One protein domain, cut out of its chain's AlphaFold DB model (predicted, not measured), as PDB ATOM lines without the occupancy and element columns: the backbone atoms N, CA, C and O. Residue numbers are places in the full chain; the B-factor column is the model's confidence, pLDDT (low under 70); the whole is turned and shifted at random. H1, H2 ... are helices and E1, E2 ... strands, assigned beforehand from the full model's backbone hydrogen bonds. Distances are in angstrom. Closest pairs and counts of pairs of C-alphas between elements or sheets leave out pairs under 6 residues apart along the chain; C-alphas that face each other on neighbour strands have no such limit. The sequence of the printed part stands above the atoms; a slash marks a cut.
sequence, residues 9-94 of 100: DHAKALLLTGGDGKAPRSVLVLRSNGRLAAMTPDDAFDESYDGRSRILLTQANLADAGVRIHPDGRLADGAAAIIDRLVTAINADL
ATOM      1  N   ASP A   9      12.980  -4.956 -49.751       90.88
ATOM      2  CA  ASP A   9      11.878  -5.593 -50.473       90.88
ATOM      3  C   ASP A   9      11.308  -6.792 -49.709       90.88
ATOM      4  O   ASP A   9      10.093  -6.969 -49.703       90.88
ATOM      5  N   HIS A  10      12.134  -7.529 -48.956       93.00
ATOM      6  CA  HIS A  10      11.629  -8.547 -48.027       93.00
ATOM      7  C   HIS A  10      10.722  -7.932 -46.952       93.00
ATOM      8  O   HIS A  10       9.656  -8.471 -46.673       93.00
ATOM      9  N   ALA A  11      11.099  -6.781 -46.385       92.00
ATOM     10  CA  ALA A  11      10.271  -6.087 -45.399       92.00
ATOM     11  C   ALA A  11       8.978  -5.523 -46.016       92.00
ATOM     12  O   ALA A  11       7.904  -5.668 -45.435       92.00
ATOM     13  N   LYS A  12       9.050  -4.924 -47.213       87.94
ATOM     14  CA  LYS A  12       7.864  -4.435 -47.935       87.94
ATOM     15  C   LYS A  12       6.888  -5.558 -48.260       87.94
ATOM     16  O   LYS A  12       5.687  -5.346 -48.144       87.94
ATOM     17  N   ALA A  13       7.388  -6.735 -48.633       86.69
ATOM     18  CA  ALA A  13       6.548  -7.881 -48.959       86.69
ATOM     19  C   ALA A  13       5.613  -8.275 -47.800       86.69
ATOM     20  O   ALA A  13       4.492  -8.696 -48.057       86.69
ATOM     21  N   LEU A  14       6.019  -8.053 -46.541       88.62
ATOM     22  CA  LEU A  14       5.180  -8.316 -45.360       88.62
ATOM     23  C   LEU A  14       3.999  -7.345 -45.201       88.62
ATOM     24  O   LEU A  14       3.110  -7.582 -44.388       88.62
ATOM     25  N   LEU A  15       4.014  -6.226 -45.925       84.31
ATOM     26  CA  LEU A  15       3.012  -5.165 -45.842       84.31
ATOM     27  C   LEU A  15       2.073  -5.147 -47.054       84.31
ATOM     28  O   LEU A  15       1.070  -4.434 -47.024       84.31
ATOM     29  N   LEU A  16       2.395  -5.887 -48.119       78.31
ATOM     30  CA  LEU A  16       1.573  -5.933 -49.324       78.31
ATOM     31  C   LEU A  16       0.255  -6.660 -49.035       78.31
ATOM     32  O   LEU A  16       0.232  -7.763 -48.491       78.31
ATOM     33  N   THR A  17      -0.854  -6.023 -49.407       66.88
ATOM     34  CA  THR A  17      -2.192  -6.611 -49.371       66.88
ATOM     35  C   THR A  17      -2.325  -7.690 -50.444       66.88
ATOM     36  O   THR A  17      -1.930  -7.494 -51.593       66.88
ATOM     37  N   GLY A  18      -2.870  -8.849 -50.065       62.28
ATOM     38  CA  GLY A  18      -3.267  -9.890 -51.005       62.28
ATOM     39  C   GLY A  18      -4.490  -9.472 -51.828       62.28
ATOM     40  O   GLY A  18      -5.067  -8.401 -51.628       62.28
ATOM     41  N   GLY A  19      -4.911 -10.331 -52.762       55.66
ATOM     42  CA  GLY A  19      -6.035 -10.062 -53.674       55.66
ATOM     43  C   GLY A  19      -7.401  -9.852 -53.000       55.66
ATOM     44  O   GLY A  19      -8.333  -9.397 -53.652       55.66
ATOM     45  N   ASP A  20      -7.520 -10.141 -51.704       63.84
ATOM     46  CA  ASP A  20      -8.699  -9.896 -50.866       63.84
ATOM     47  C   ASP A  20      -8.674  -8.523 -50.160       63.84
ATOM     48  O   ASP A  20      -9.547  -8.217 -49.345       63.84
ATOM     49  N   GLY A  21      -7.672  -7.685 -50.452       59.97
ATOM     50  CA  GLY A  21      -7.513  -6.358 -49.862       59.97
ATOM     51  C   GLY A  21      -6.993  -6.370 -48.421       59.97
ATOM     52  O   GLY A  21      -6.908  -5.306 -47.805       59.97
ATOM     53  N   LYS A  22      -6.615  -7.532 -47.873       60.91
ATOM     54  CA  LYS A  22      -5.970  -7.648 -46.560       60.91
ATOM     55  C   LYS A  22      -4.524  -8.086 -46.735       60.91
ATOM     56  O   LYS A  22      -4.209  -8.941 -47.553       60.91
ATOM     57  N   ALA A  23      -3.615  -7.487 -45.971       62.22
ATOM     58  CA  ALA A  23      -2.255  -7.997 -45.885       62.22
ATOM     59  C   ALA A  23      -2.329  -9.337 -45.147       62.22
ATOM     60  O   ALA A  23      -2.760  -9.340 -43.986       62.22
ATOM     61  N   PRO A  24      -1.992 -10.470 -45.796       69.94
ATOM     62  CA  PRO A  24      -1.899 -11.725 -45.077       69.94
ATOM     63  C   PRO A  24      -0.885 -11.517 -43.959       69.94
ATOM     64  O   PRO A  24       0.196 -10.965 -44.195       69.94
ATOM     65  N   ARG A  25      -1.236 -11.926 -42.734       81.06
ATOM     66  CA  ARG A  25      -0.267 -11.929 -41.637       81.06
ATOM     67  C   ARG A  25       0.915 -12.751 -42.129       81.06
ATOM     68  O   ARG A  25       0.742 -13.925 -42.439       81.06
ATOM     69  N   SER A  26       2.058 -12.101 -42.285       86.81
ATOM     70  CA  SER A  26       3.236 -12.687 -42.916       86.81
ATOM     71  C   SER A  26       4.439 -12.501 -42.009       86.81
ATOM     72  O   SER A  26       4.609 -11.460 -41.362       86.81
ATOM     73  N   VAL A  27       5.280 -13.525 -41.983       93.75
ATOM     74  CA  VAL A  27       6.511 -13.583 -41.207       93.75
ATOM     75  C   VAL A  27       7.655 -13.921 -42.148       93.75
ATOM     76  O   VAL A  27       7.576 -14.888 -42.903       93.75
ATOM     77  N   LEU A  28       8.714 -13.117 -42.109       96.00
ATOM     78  CA  LEU A  28       9.984 -13.422 -42.747       96.00
ATOM     79  C   LEU A  28      10.797 -14.321 -41.817       96.00
ATOM     80  O   LEU A  28      11.078 -13.947 -40.673       96.00
ATOM     81  N   VAL A  29      11.216 -15.470 -42.330       96.00
ATOM     82  CA  VAL A  29      12.045 -16.439 -41.612       96.00
ATOM     83  C   VAL A  29      13.333 -16.745 -42.371       96.00
ATOM     84  O   VAL A  29      13.390 -16.639 -43.601       96.00
ATOM     85  N   LEU A  30      14.350 -17.186 -41.635       96.25
ATOM     86  CA  LEU A  30      15.508 -17.901 -42.162       96.25
ATOM     87  C   LEU A  30      15.289 -19.399 -41.960       96.25
ATOM     88  O   LEU A  30      15.191 -19.857 -40.826       96.25
ATOM     89  N   ARG A  31      15.218 -20.173 -43.041       94.88
ATOM     90  CA  ARG A  31      15.157 -21.638 -42.957       94.88
ATOM     91  C   ARG A  31      16.536 -22.229 -42.674       94.88
ATOM     92  O   ARG A  31      17.549 -21.652 -43.061       94.88
ATOM     93  N   SER A  32      16.571 -23.426 -42.095       92.38
ATOM     94  CA  SER A  32      17.805 -24.168 -41.778       92.38
ATOM     95  C   SER A  32      18.719 -24.429 -42.986       92.38
ATOM     96  O   SER A  32      19.920 -24.615 -42.836       92.38
ATOM     97  N   ASN A  33      18.175 -24.387 -44.205       90.31
ATOM     98  CA  ASN A  33      18.943 -24.467 -45.452       90.31
ATOM     99  C   ASN A  33      19.571 -23.125 -45.895       90.31
ATOM    100  O   ASN A  33      20.089 -23.034 -47.009       90.31
ATOM    101  N   GLY A  34      19.483 -22.078 -45.071       91.50
ATOM    102  CA  GLY A  34      20.017 -20.743 -45.340       91.50
ATOM    103  C   GLY A  34      19.141 -19.870 -46.246       91.50
ATOM    104  O   GLY A  34      19.554 -18.771 -46.613       91.50
ATOM    105  N   ARG A  35      17.945 -20.325 -46.645       93.31
ATOM    106  CA  ARG A  35      17.047 -19.546 -47.514       93.31
ATOM    107  C   ARG A  35      16.094 -18.683 -46.697       93.31
ATOM    108  O   ARG A  35      15.506 -19.141 -45.721       93.31
ATOM    109  N   LEU A  36      15.882 -17.459 -47.169       94.38
ATOM    110  CA  LEU A  36      14.826 -16.583 -46.673       94.38
ATOM    111  C   LEU A  36      13.478 -16.989 -47.277       94.38
ATOM    112  O   LEU A  36      13.397 -17.306 -48.468       94.38
ATOM    113  N   ALA A  37      12.427 -16.970 -46.463       92.56
ATOM    114  CA  ALA A  37      11.062 -17.256 -46.891       92.56
ATOM    115  C   ALA A  37      10.059 -16.368 -46.145       92.56
ATOM    116  O   ALA A  37      10.287 -16.014 -44.991       92.56
ATOM    117  N   ALA A  38       8.947 -16.037 -46.802       91.06
ATOM    118  CA  ALA A  38       7.773 -15.456 -46.161       91.06
ATOM    119  C   ALA A  38       6.706 -16.545 -45.998       91.06
ATOM    120  O   ALA A  38       6.473 -17.317 -46.929       91.06
ATOM    121  N   MET A  39       6.082 -16.620 -44.829       90.44
ATOM    122  CA  MET A  39       5.062 -17.622 -44.503       90.44
ATOM    123  C   MET A  39       4.039 -17.067 -43.509       90.44
ATOM    124  O   MET A  39       4.190 -15.943 -43.020       90.44
ATOM    125  N   THR A  40       2.989 -17.838 -43.233       90.12
ATOM    126  CA  THR A  40       1.993 -17.467 -42.222       90.12
ATOM    127  C   THR A  40       2.593 -17.558 -40.806       90.12
ATOM    128  O   THR A  40       3.580 -18.269 -40.610       90.12
ATOM    129  N   PRO A  41       2.051 -16.838 -39.803       91.69
ATOM    130  CA  PRO A  41       2.499 -16.941 -38.418       91.69
ATOM    131  C   PRO A  41       2.435 -18.357 -37.858       91.69
ATOM    132  O   PRO A  41       3.347 -18.733 -37.133       91.69
ATOM    133  N   ASP A  42       1.395 -19.116 -38.209       92.25
ATOM    134  CA  ASP A  42       1.200 -20.478 -37.711       92.25
ATOM    135  C   ASP A  42       2.307 -21.392 -38.263       92.25
ATOM    136  O   ASP A  42       3.040 -22.000 -37.485       92.25
ATOM    137  N   ASP A  43       2.552 -21.361 -39.582       93.31
ATOM    138  CA  ASP A  43       3.652 -22.120 -40.202       93.31
ATOM    139  C   ASP A  43       5.028 -21.698 -39.658       93.31
ATOM    140  O   ASP A  43       5.908 -22.534 -39.444       93.31
ATOM    141  N   ALA A  44       5.236 -20.393 -39.438       93.62
ATOM    142  CA  ALA A  44       6.487 -19.867 -38.896       93.62
ATOM    143  C   ALA A  44       6.732 -20.337 -37.466       93.62
ATOM    144  O   ALA A  44       7.870 -20.646 -37.112       93.62
ATOM    145  N   PHE A  45       5.683 -20.366 -36.645       93.69
ATOM    146  CA  PHE A  45       5.768 -20.818 -35.268       93.69
ATOM    147  C   PHE A  45       6.054 -22.320 -35.207       93.69
ATOM    148  O   PHE A  45       6.985 -22.716 -34.509       93.69
ATOM    149  N   ASP A  46       5.347 -23.123 -36.004       95.81
ATOM    150  CA  ASP A  46       5.557 -24.570 -36.091       95.81
ATOM    151  C   ASP A  46       6.971 -24.907 -36.601       95.81
ATOM    152  O   ASP A  46       7.704 -25.670 -35.969       95.81
ATOM    153  N   GLU A  47       7.419 -24.294 -37.710       96.31
ATOM    154  CA  GLU A  47       8.779 -24.509 -38.225       96.31
ATOM    155  C   GLU A  47       9.854 -24.028 -37.233       96.31
ATOM    156  O   GLU A  47      10.906 -24.662 -37.127       96.31
ATOM    157  N   SER A  48       9.618 -22.929 -36.506       94.38
ATOM    158  CA  SER A  48      10.578 -22.412 -35.525       94.38
ATOM    159  C   SER A  48      10.650 -23.278 -34.271       94.38
ATOM    160  O   SER A  48      11.743 -23.463 -33.738       94.38
ATOM    161  N   TYR A  49       9.519 -23.814 -33.807       94.12
ATOM    162  CA  TYR A  49       9.462 -24.735 -32.673       94.12
ATOM    163  C   TYR A  49      10.214 -26.039 -32.976       94.12
ATOM    164  O   TYR A  49      10.971 -26.528 -32.139       94.12
ATOM    165  N   ASP A  50      10.102 -26.535 -34.210       94.62
ATOM    166  CA  ASP A  50      10.836 -27.710 -34.695       94.62
ATOM    167  C   ASP A  50      12.320 -27.431 -35.028       94.62
ATOM    168  O   ASP A  50      13.025 -28.316 -35.518       94.62
ATOM    169  N   GLY A  51      12.803 -26.196 -34.847       92.56
ATOM    170  CA  GLY A  51      14.168 -25.793 -35.206       92.56
ATOM    171  C   GLY A  51      14.455 -25.796 -36.716       92.56
ATOM    172  O   GLY A  51      15.614 -25.794 -37.136       92.56
ATOM    173  N   ARG A  52      13.417 -25.815 -37.561       94.44
ATOM    174  CA  ARG A  52      13.525 -25.794 -39.032       94.44
ATOM    175  C   ARG A  52      13.652 -24.379 -39.590       94.44
ATOM    176  O   ARG A  52      14.137 -24.207 -40.714       94.44
ATOM    177  N   SER A  53      13.257 -23.370 -38.818       95.75
ATOM    178  CA  SER A  53      13.401 -21.965 -39.181       95.75
ATOM    179  C   SER A  53      13.676 -21.065 -37.973       95.75
ATOM    180  O   SER A  53      13.555 -21.469 -36.819       95.75
ATOM    181  N   ARG A  54      14.079 -19.827 -38.255       94.94
ATOM    182  CA  ARG A  54      14.245 -18.735 -37.296       94.94
ATOM    183  C   ARG A  54      13.415 -17.549 -37.765       94.94
ATOM    184  O   ARG A  54      13.589 -17.089 -38.893       94.94
ATOM    185  N   ILE A  55      12.543 -17.028 -36.906       95.56
ATOM    186  CA  ILE A  55      11.766 -15.817 -37.193       95.56
ATOM    187  C   ILE A  55      12.698 -14.600 -37.192       95.56
ATOM    188  O   ILE A  55      13.411 -14.370 -36.218       95.56
ATOM    189  N   LEU A  56      12.684 -13.819 -38.277       95.94
ATOM    190  CA  LEU A  56      13.517 -12.620 -38.422       95.94
ATOM    191  C   LEU A  56      12.716 -11.325 -38.291       95.94
ATOM    192  O   LEU A  56      13.165 -10.374 -37.657       95.94
ATOM    193  N   LEU A  57      11.556 -11.258 -38.946       95.25
ATOM    194  CA  LEU A  57      10.754 -10.039 -39.015       95.25
ATOM    195  C   LEU A  57       9.286 -10.380 -39.238       95.25
ATOM    196  O   LEU A  57       8.953 -11.188 -40.102       95.25
ATOM    197  N   THR A  58       8.395  -9.723 -38.506       92.56
ATOM    198  CA  THR A  58       6.946  -9.857 -38.683       92.56
ATOM    199  C   THR A  58       6.335  -8.558 -39.195       92.56
ATOM    200  O   THR A  58       6.885  -7.468 -39.007       92.56
ATOM    201  N   GLN A  59       5.142  -8.654 -39.783       89.94
ATOM    202  CA  GLN A  59       4.324  -7.476 -40.070       89.94
ATOM    203  C   GLN A  59       4.048  -6.635 -38.805       89.94
ATOM    204  O   GLN A  59       4.034  -5.408 -38.880       89.94
ATOM    205  N   ALA A  60       3.868  -7.274 -37.643       87.81
ATOM    206  CA  ALA A  60       3.642  -6.578 -36.377       87.81
ATOM    207  C   ALA A  60       4.852  -5.721 -35.979       87.81
ATOM    208  O   ALA A  60       4.675  -4.560 -35.640       87.81
ATOM    209  N   ASN A  61       6.082  -6.226 -36.143       91.62
ATOM    210  CA  ASN A  61       7.285  -5.432 -35.866       91.62
ATOM    211  C   ASN A  61       7.354  -4.166 -36.730       91.62
ATOM    212  O   ASN A  61       7.774  -3.114 -36.255       91.62
ATOM    213  N   LEU A  62       6.936  -4.259 -37.996       91.25
ATOM    214  CA  LEU A  62       6.860  -3.103 -38.889       91.25
ATOM    215  C   LEU A  62       5.779  -2.119 -38.427       91.25
ATOM    216  O   LEU A  62       6.043  -0.919 -38.351       91.25
ATOM    217  N   ALA A  63       4.593  -2.613 -38.067       88.62
ATOM    218  CA  ALA A  63       3.500  -1.783 -37.565       88.62
ATOM    219  C   ALA A  63       3.868  -1.060 -36.255       88.62
ATOM    220  O   ALA A  63       3.636   0.146 -36.145       88.62
ATOM    221  N   ASP A  64       4.497  -1.763 -35.312       89.75
ATOM    222  CA  ASP A  64       4.971  -1.225 -34.031       89.75
ATOM    223  C   ASP A  64       6.070  -0.176 -34.231       89.75
ATOM    224  O   ASP A  64       6.107   0.843 -33.542       89.75
ATOM    225  N   ALA A  65       6.931  -0.373 -35.234       89.81
ATOM    226  CA  ALA A  65       7.929   0.609 -35.645       89.81
ATOM    227  C   ALA A  65       7.328   1.806 -36.411       89.81
ATOM    228  O   ALA A  65       8.065   2.696 -36.829       89.81
ATOM    229  N   GLY A  66       6.007   1.849 -36.619       88.56
ATOM    230  CA  GLY A  66       5.315   2.929 -37.321       88.56
ATOM    231  C   GLY A  66       5.391   2.847 -38.849       88.56
ATOM    232  O   GLY A  66       5.014   3.799 -39.533       88.56
ATOM    233  N   VAL A  67       5.851   1.725 -39.407       90.12
ATOM    234  CA  VAL A  67       5.910   1.497 -40.854       90.12
ATOM    235  C   VAL A  67       4.505   1.199 -41.373       90.12
ATOM    236  O   VAL A  67       3.860   0.232 -40.968       90.12
ATOM    237  N   ARG A  68       4.026   2.031 -42.303       82.25
ATOM    238  CA  ARG A  68       2.713   1.891 -42.945       82.25
ATOM    239  C   ARG A  68       2.838   1.996 -44.461       82.25
ATOM    240  O   ARG A  68       3.728   2.681 -44.967       82.25
ATOM    241  N   ILE A  69       1.925   1.329 -45.162       80.00
ATOM    242  CA  ILE A  69       1.727   1.466 -46.606       80.00
ATOM    243  C   ILE A  69       0.428   2.235 -46.857       80.00
ATOM    244  O   ILE A  69      -0.593   1.985 -46.217       80.00
ATOM    245  N   HIS A  70       0.490   3.198 -47.770       80.25
ATOM    246  CA  HIS A  70      -0.659   3.916 -48.297       80.25
ATOM    247  C   HIS A  70      -1.503   3.007 -49.204       80.25
ATOM    248  O   HIS A  70      -0.978   2.056 -49.780       80.25
ATOM    249  N   PRO A  71      -2.796   3.313 -49.410       73.62
ATOM    250  CA  PRO A  71      -3.647   2.538 -50.318       73.62
ATOM    251  C   PRO A  71      -3.111   2.421 -51.756       73.62
ATOM    252  O   PRO A  71      -3.475   1.490 -52.465       73.62
ATOM    253  N   ASP A  72      -2.241   3.340 -52.187       78.19
ATOM    254  CA  ASP A  72      -1.571   3.327 -53.495       78.19
ATOM    255  C   ASP A  72      -0.305   2.441 -53.541       78.19
ATOM    256  O   ASP A  72       0.411   2.426 -54.542       78.19
ATOM    257  N   GLY A  73      -0.008   1.713 -52.460       75.25
ATOM    258  CA  GLY A  73       1.146   0.821 -52.344       75.25
ATOM    259  C   GLY A  73       2.454   1.515 -51.951       75.25
ATOM    260  O   GLY A  73       3.492   0.853 -51.869       75.25
ATOM    261  N   ARG A  74       2.449   2.831 -51.693       83.69
ATOM    262  CA  ARG A  74       3.655   3.568 -51.284       83.69
ATOM    263  C   ARG A  74       3.902   3.482 -49.785       83.69
ATOM    264  O   ARG A  74       2.979   3.426 -48.984       83.69
ATOM    265  N   LEU A  75       5.173   3.516 -49.394       86.06
ATOM    266  CA  LEU A  75       5.557   3.669 -47.992       86.06
ATOM    267  C   LEU A  75       5.191   5.071 -47.500       86.06
ATOM    268  O   LEU A  75       5.395   6.042 -48.226       86.06
ATOM    269  N   ALA A  76       4.706   5.166 -46.264       87.44
ATOM    270  CA  ALA A  76       4.531   6.448 -45.594       87.44
ATOM    271  C   ALA A  76       5.870   7.185 -45.414       87.44
ATOM    272  O   ALA A  76       6.940   6.564 -45.361       87.44
ATOM    273  N   ASP A  77       5.812   8.509 -45.282       88.81
ATOM    274  CA  ASP A  77       7.002   9.332 -45.068       88.81
ATOM    275  C   ASP A  77       7.809   8.852 -43.853       88.81
ATOM    276  O   ASP A  77       7.272   8.505 -42.801       88.81
ATOM    277  N   GLY A  78       9.131   8.779 -44.016       89.62
ATOM    278  CA  GLY A  78      10.053   8.280 -42.991       89.62
ATOM    279  C   GLY A  78      10.094   6.753 -42.830       89.62
ATOM    280  O   GLY A  78      11.083   6.233 -42.310       89.62
ATOM    281  N   ALA A  79       9.111   6.006 -43.343       91.62
ATOM    282  CA  ALA A  79       9.050   4.554 -43.180       91.62
ATOM    283  C   ALA A  79      10.231   3.825 -43.846       91.62
ATOM    284  O   ALA A  79      10.710   2.820 -43.326       91.62
ATOM    285  N   ALA A  80      10.760   4.356 -44.955       91.50
ATOM    286  CA  ALA A  80      11.942   3.795 -45.613       91.50
ATOM    287  C   ALA A  80      13.174   3.772 -44.690       91.50
ATOM    288  O   ALA A  80      13.824   2.737 -44.575       91.50
ATOM    289  N   ALA A  81      13.449   4.870 -43.977       93.94
ATOM    290  CA  ALA A  81      14.581   4.947 -43.052       93.94
ATOM    291  C   ALA A  81      14.415   3.998 -41.853       93.94
ATOM    292  O   ALA A  81      15.397   3.468 -41.335       93.94
ATOM    293  N   ILE A  82      13.175   3.766 -41.415       94.38
ATOM    294  CA  ILE A  82      12.861   2.811 -40.346       94.38
ATOM    295  C   ILE A  82      13.130   1.381 -40.820       94.38
ATOM    296  O   ILE A  82      13.825   0.634 -40.132       94.38
ATOM    297  N   ILE A  83      12.650   1.020 -42.016       94.38
ATOM    298  CA  ILE A  83      12.925  -0.294 -42.611       94.38
ATOM    299  C   ILE A  83      14.433  -0.507 -42.758       94.38
ATOM    300  O   ILE A  83      14.926  -1.568 -42.396       94.38
ATOM    301  N   ASP A  84      15.179   0.495 -43.225       95.19
ATOM    302  CA  ASP A  84      16.628   0.368 -43.405       95.19
ATOM    303  C   ASP A  84      17.355   0.083 -42.088       95.19
ATOM    304  O   ASP A  84      18.254  -0.757 -42.050       95.19
ATOM    305  N   ARG A  85      16.947   0.733 -40.990       95.69
ATOM    306  CA  ARG A  85      17.504   0.463 -39.655       95.69
ATOM    307  C   ARG A  85      17.195  -0.957 -39.187       95.69
ATOM    308  O   ARG A  85      18.099  -1.630 -38.701       95.69
ATOM    309  N   LEU A  86      15.955  -1.419 -39.361       95.12
ATOM    310  CA  LEU A  86      15.550  -2.782 -38.999       95.12
ATOM    311  C   LEU A  86      16.325  -3.827 -39.809       95.12
ATOM    312  O   LEU A  86      16.896  -4.751 -39.241       95.12
ATOM    313  N   VAL A  87      16.404  -3.644 -41.126       95.62
ATOM    314  CA  VAL A  87      17.150  -4.529 -42.029       95.62
ATOM    315  C   VAL A  87      18.638  -4.549 -41.673       95.62
ATOM    316  O   VAL A  87      19.246  -5.616 -41.641       95.62
ATOM    317  N   THR A  88      19.223  -3.392 -41.353       96.38
ATOM    318  CA  THR A  88      20.624  -3.303 -40.914       96.38
ATOM    319  C   THR A  88      20.850  -4.076 -39.617       96.38
ATOM    320  O   THR A  88      21.808  -4.839 -39.528       96.38
ATOM    321  N   ALA A  89      19.958  -3.929 -38.632       95.44
ATOM    322  CA  ALA A  89      20.048  -4.649 -37.365       95.44
ATOM    323  C   ALA A  89      19.926  -6.171 -37.552       95.44
ATOM    324  O   ALA A  89      20.741  -6.911 -37.008       95.44
ATOM    325  N   ILE A  90      18.969  -6.629 -38.367       95.88
ATOM    326  CA  ILE A  90      18.787  -8.056 -38.679       95.88
ATOM    327  C   ILE A  90      20.023  -8.619 -39.383       95.88
ATOM    328  O   ILE A  90      20.523  -9.668 -39.002       95.88
ATOM    329  N   ASN A  91      20.556  -7.923 -40.388       96.12
ATOM    330  CA  ASN A  91      21.745  -8.393 -41.102       96.12
ATOM    331  C   ASN A  91      23.000  -8.408 -40.218       96.12
ATOM    332  O   ASN A  91      23.834  -9.296 -40.370       96.12
ATOM    333  N   ALA A  92      23.141  -7.453 -39.293       94.88
ATOM    334  CA  ALA A  92      24.236  -7.457 -38.325       94.88
ATOM    335  C   ALA A  92      24.136  -8.639 -37.351       94.88
ATOM    336  O   ALA A  92      25.156  -9.178 -36.937       94.88
ATOM    337  N   ASP A  93      22.919  -9.039 -36.984       93.44
ATOM    338  CA  ASP A  93      22.675 -10.223 -36.165       93.44
ATOM    339  C   ASP A  93      22.983 -11.520 -36.930       93.44
ATOM    340  O   ASP A  93      23.757 -12.342 -36.453       93.44
ATOM    341  N   LEU A  94      22.509 -11.638 -38.175       92.94
ATOM    342  CA  LEU A  94      22.829 -12.768 -39.059       92.94
ATOM    343  C   LEU A  94      24.335 -12.926 -39.316       92.94
ATOM    344  O   LEU A  94      24.819 -14.044 -39.464       92.94
TER     345      LEU A  94
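Overview. This is residues 9 to 94 of the 100 residues of an uncharacterized protein of Nonomuraea turkmeniaca (UniProt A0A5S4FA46). A small, strongly twisted sheet of three strands has the helix H2 packed along one face, while the long last helix H4 reaches past it and grazes it with its second half, near E3. Two short helices, H1 and H3, sit beyond the end of the sheet, where each comes close to H4 near Ile 83. The 86 printed residues hold four named helices and three named strands, in the order H1 E1 E2 H2 E3 H3 H4; the sheet's order is E2 - E1 - E3, all antiparallel, and the class is mixed, helices and strands. The whole is compact, with a radius of gyration of the C-alphas of 13.1 A and spans of 37 by 33 by 19 A.

Arrangement. Begin at the inner strand E1, residues 27 to 31, and its hairpin partner E2, residues 36 to 39; they are antiparallel at 136 degrees, with N 27 and O 39 at 2.8 A. On the other side of E1 look for E3, residues 53 to 58, antiparallel at 155 degrees, with N 30 and O 54 at 2.8 A. The sheet is only just strongly twisted, its C-alphas lying up to 4.1 A off the best plane. H2, residues 41 to 49, is on the sheet at a height of 8.3 A over it, over E1 and only just over E3, with 3 C-alphas there; it runs only just along the strands, at 29.6 degrees to E1 on the local plane. The closest C-alphas of H2 and E3 are those of Glu 47 and Ser 53, 5.4 A apart. E2, H2 and E3 form a split strand-helix-strand unit, two strands running the same way with E1 between them, and its crossover is right-handed. H4, residues 79 to 94, only grazes the sheet with its residues 86 to 94; its closest C-alphas to E3 are those of Leu 56 and Ile 90, 7.0 A apart. H1, residues 9 to 13, only grazes the sheet too, and is close to H4 but not clearly touching, with the C-alphas of Ala 11 and Ile 83 7.0 A apart. H3, residues 59 to 64, is only just not on the sheet, with 4 pairs of C-alphas within 10 A. H3 and H4 are close but not clearly touching, with C-alphas Leu 62 and Ile 83 7.7 A apart, at a steep tilt of 64 degrees, opposite ways. H2 is apart from H1, H3 and H4. In H1, H2, H3 and H4 every O i to N i+4 pair is within hydrogen-bond range.

Along the chain. Find C-alpha 9 at (11.878, -5.593, -50.473), where H1 begins; it is 6.0 A long. E1 measures 11.9 A, E2 10.1 A, H2 11.9 A, E3 13.7 A and H3 8.7 A. Go to C-alpha 79 at (9.050, 4.554, -43.180); from there H4 runs 22.5 A to C-alpha 94 at (22.829, -12.768, -39.059).

Size, cuts and confidence. The two C-alphas farthest apart are those of Asp 50 and Asp 77, 38.7 A, and the printed part has no cut. The long links are H1 to E1, 13 residues, and H3 to H4, 14 residues. Mean pLDDT of the printed part is 88.3; look at residues 17 to 24 for the values under 70.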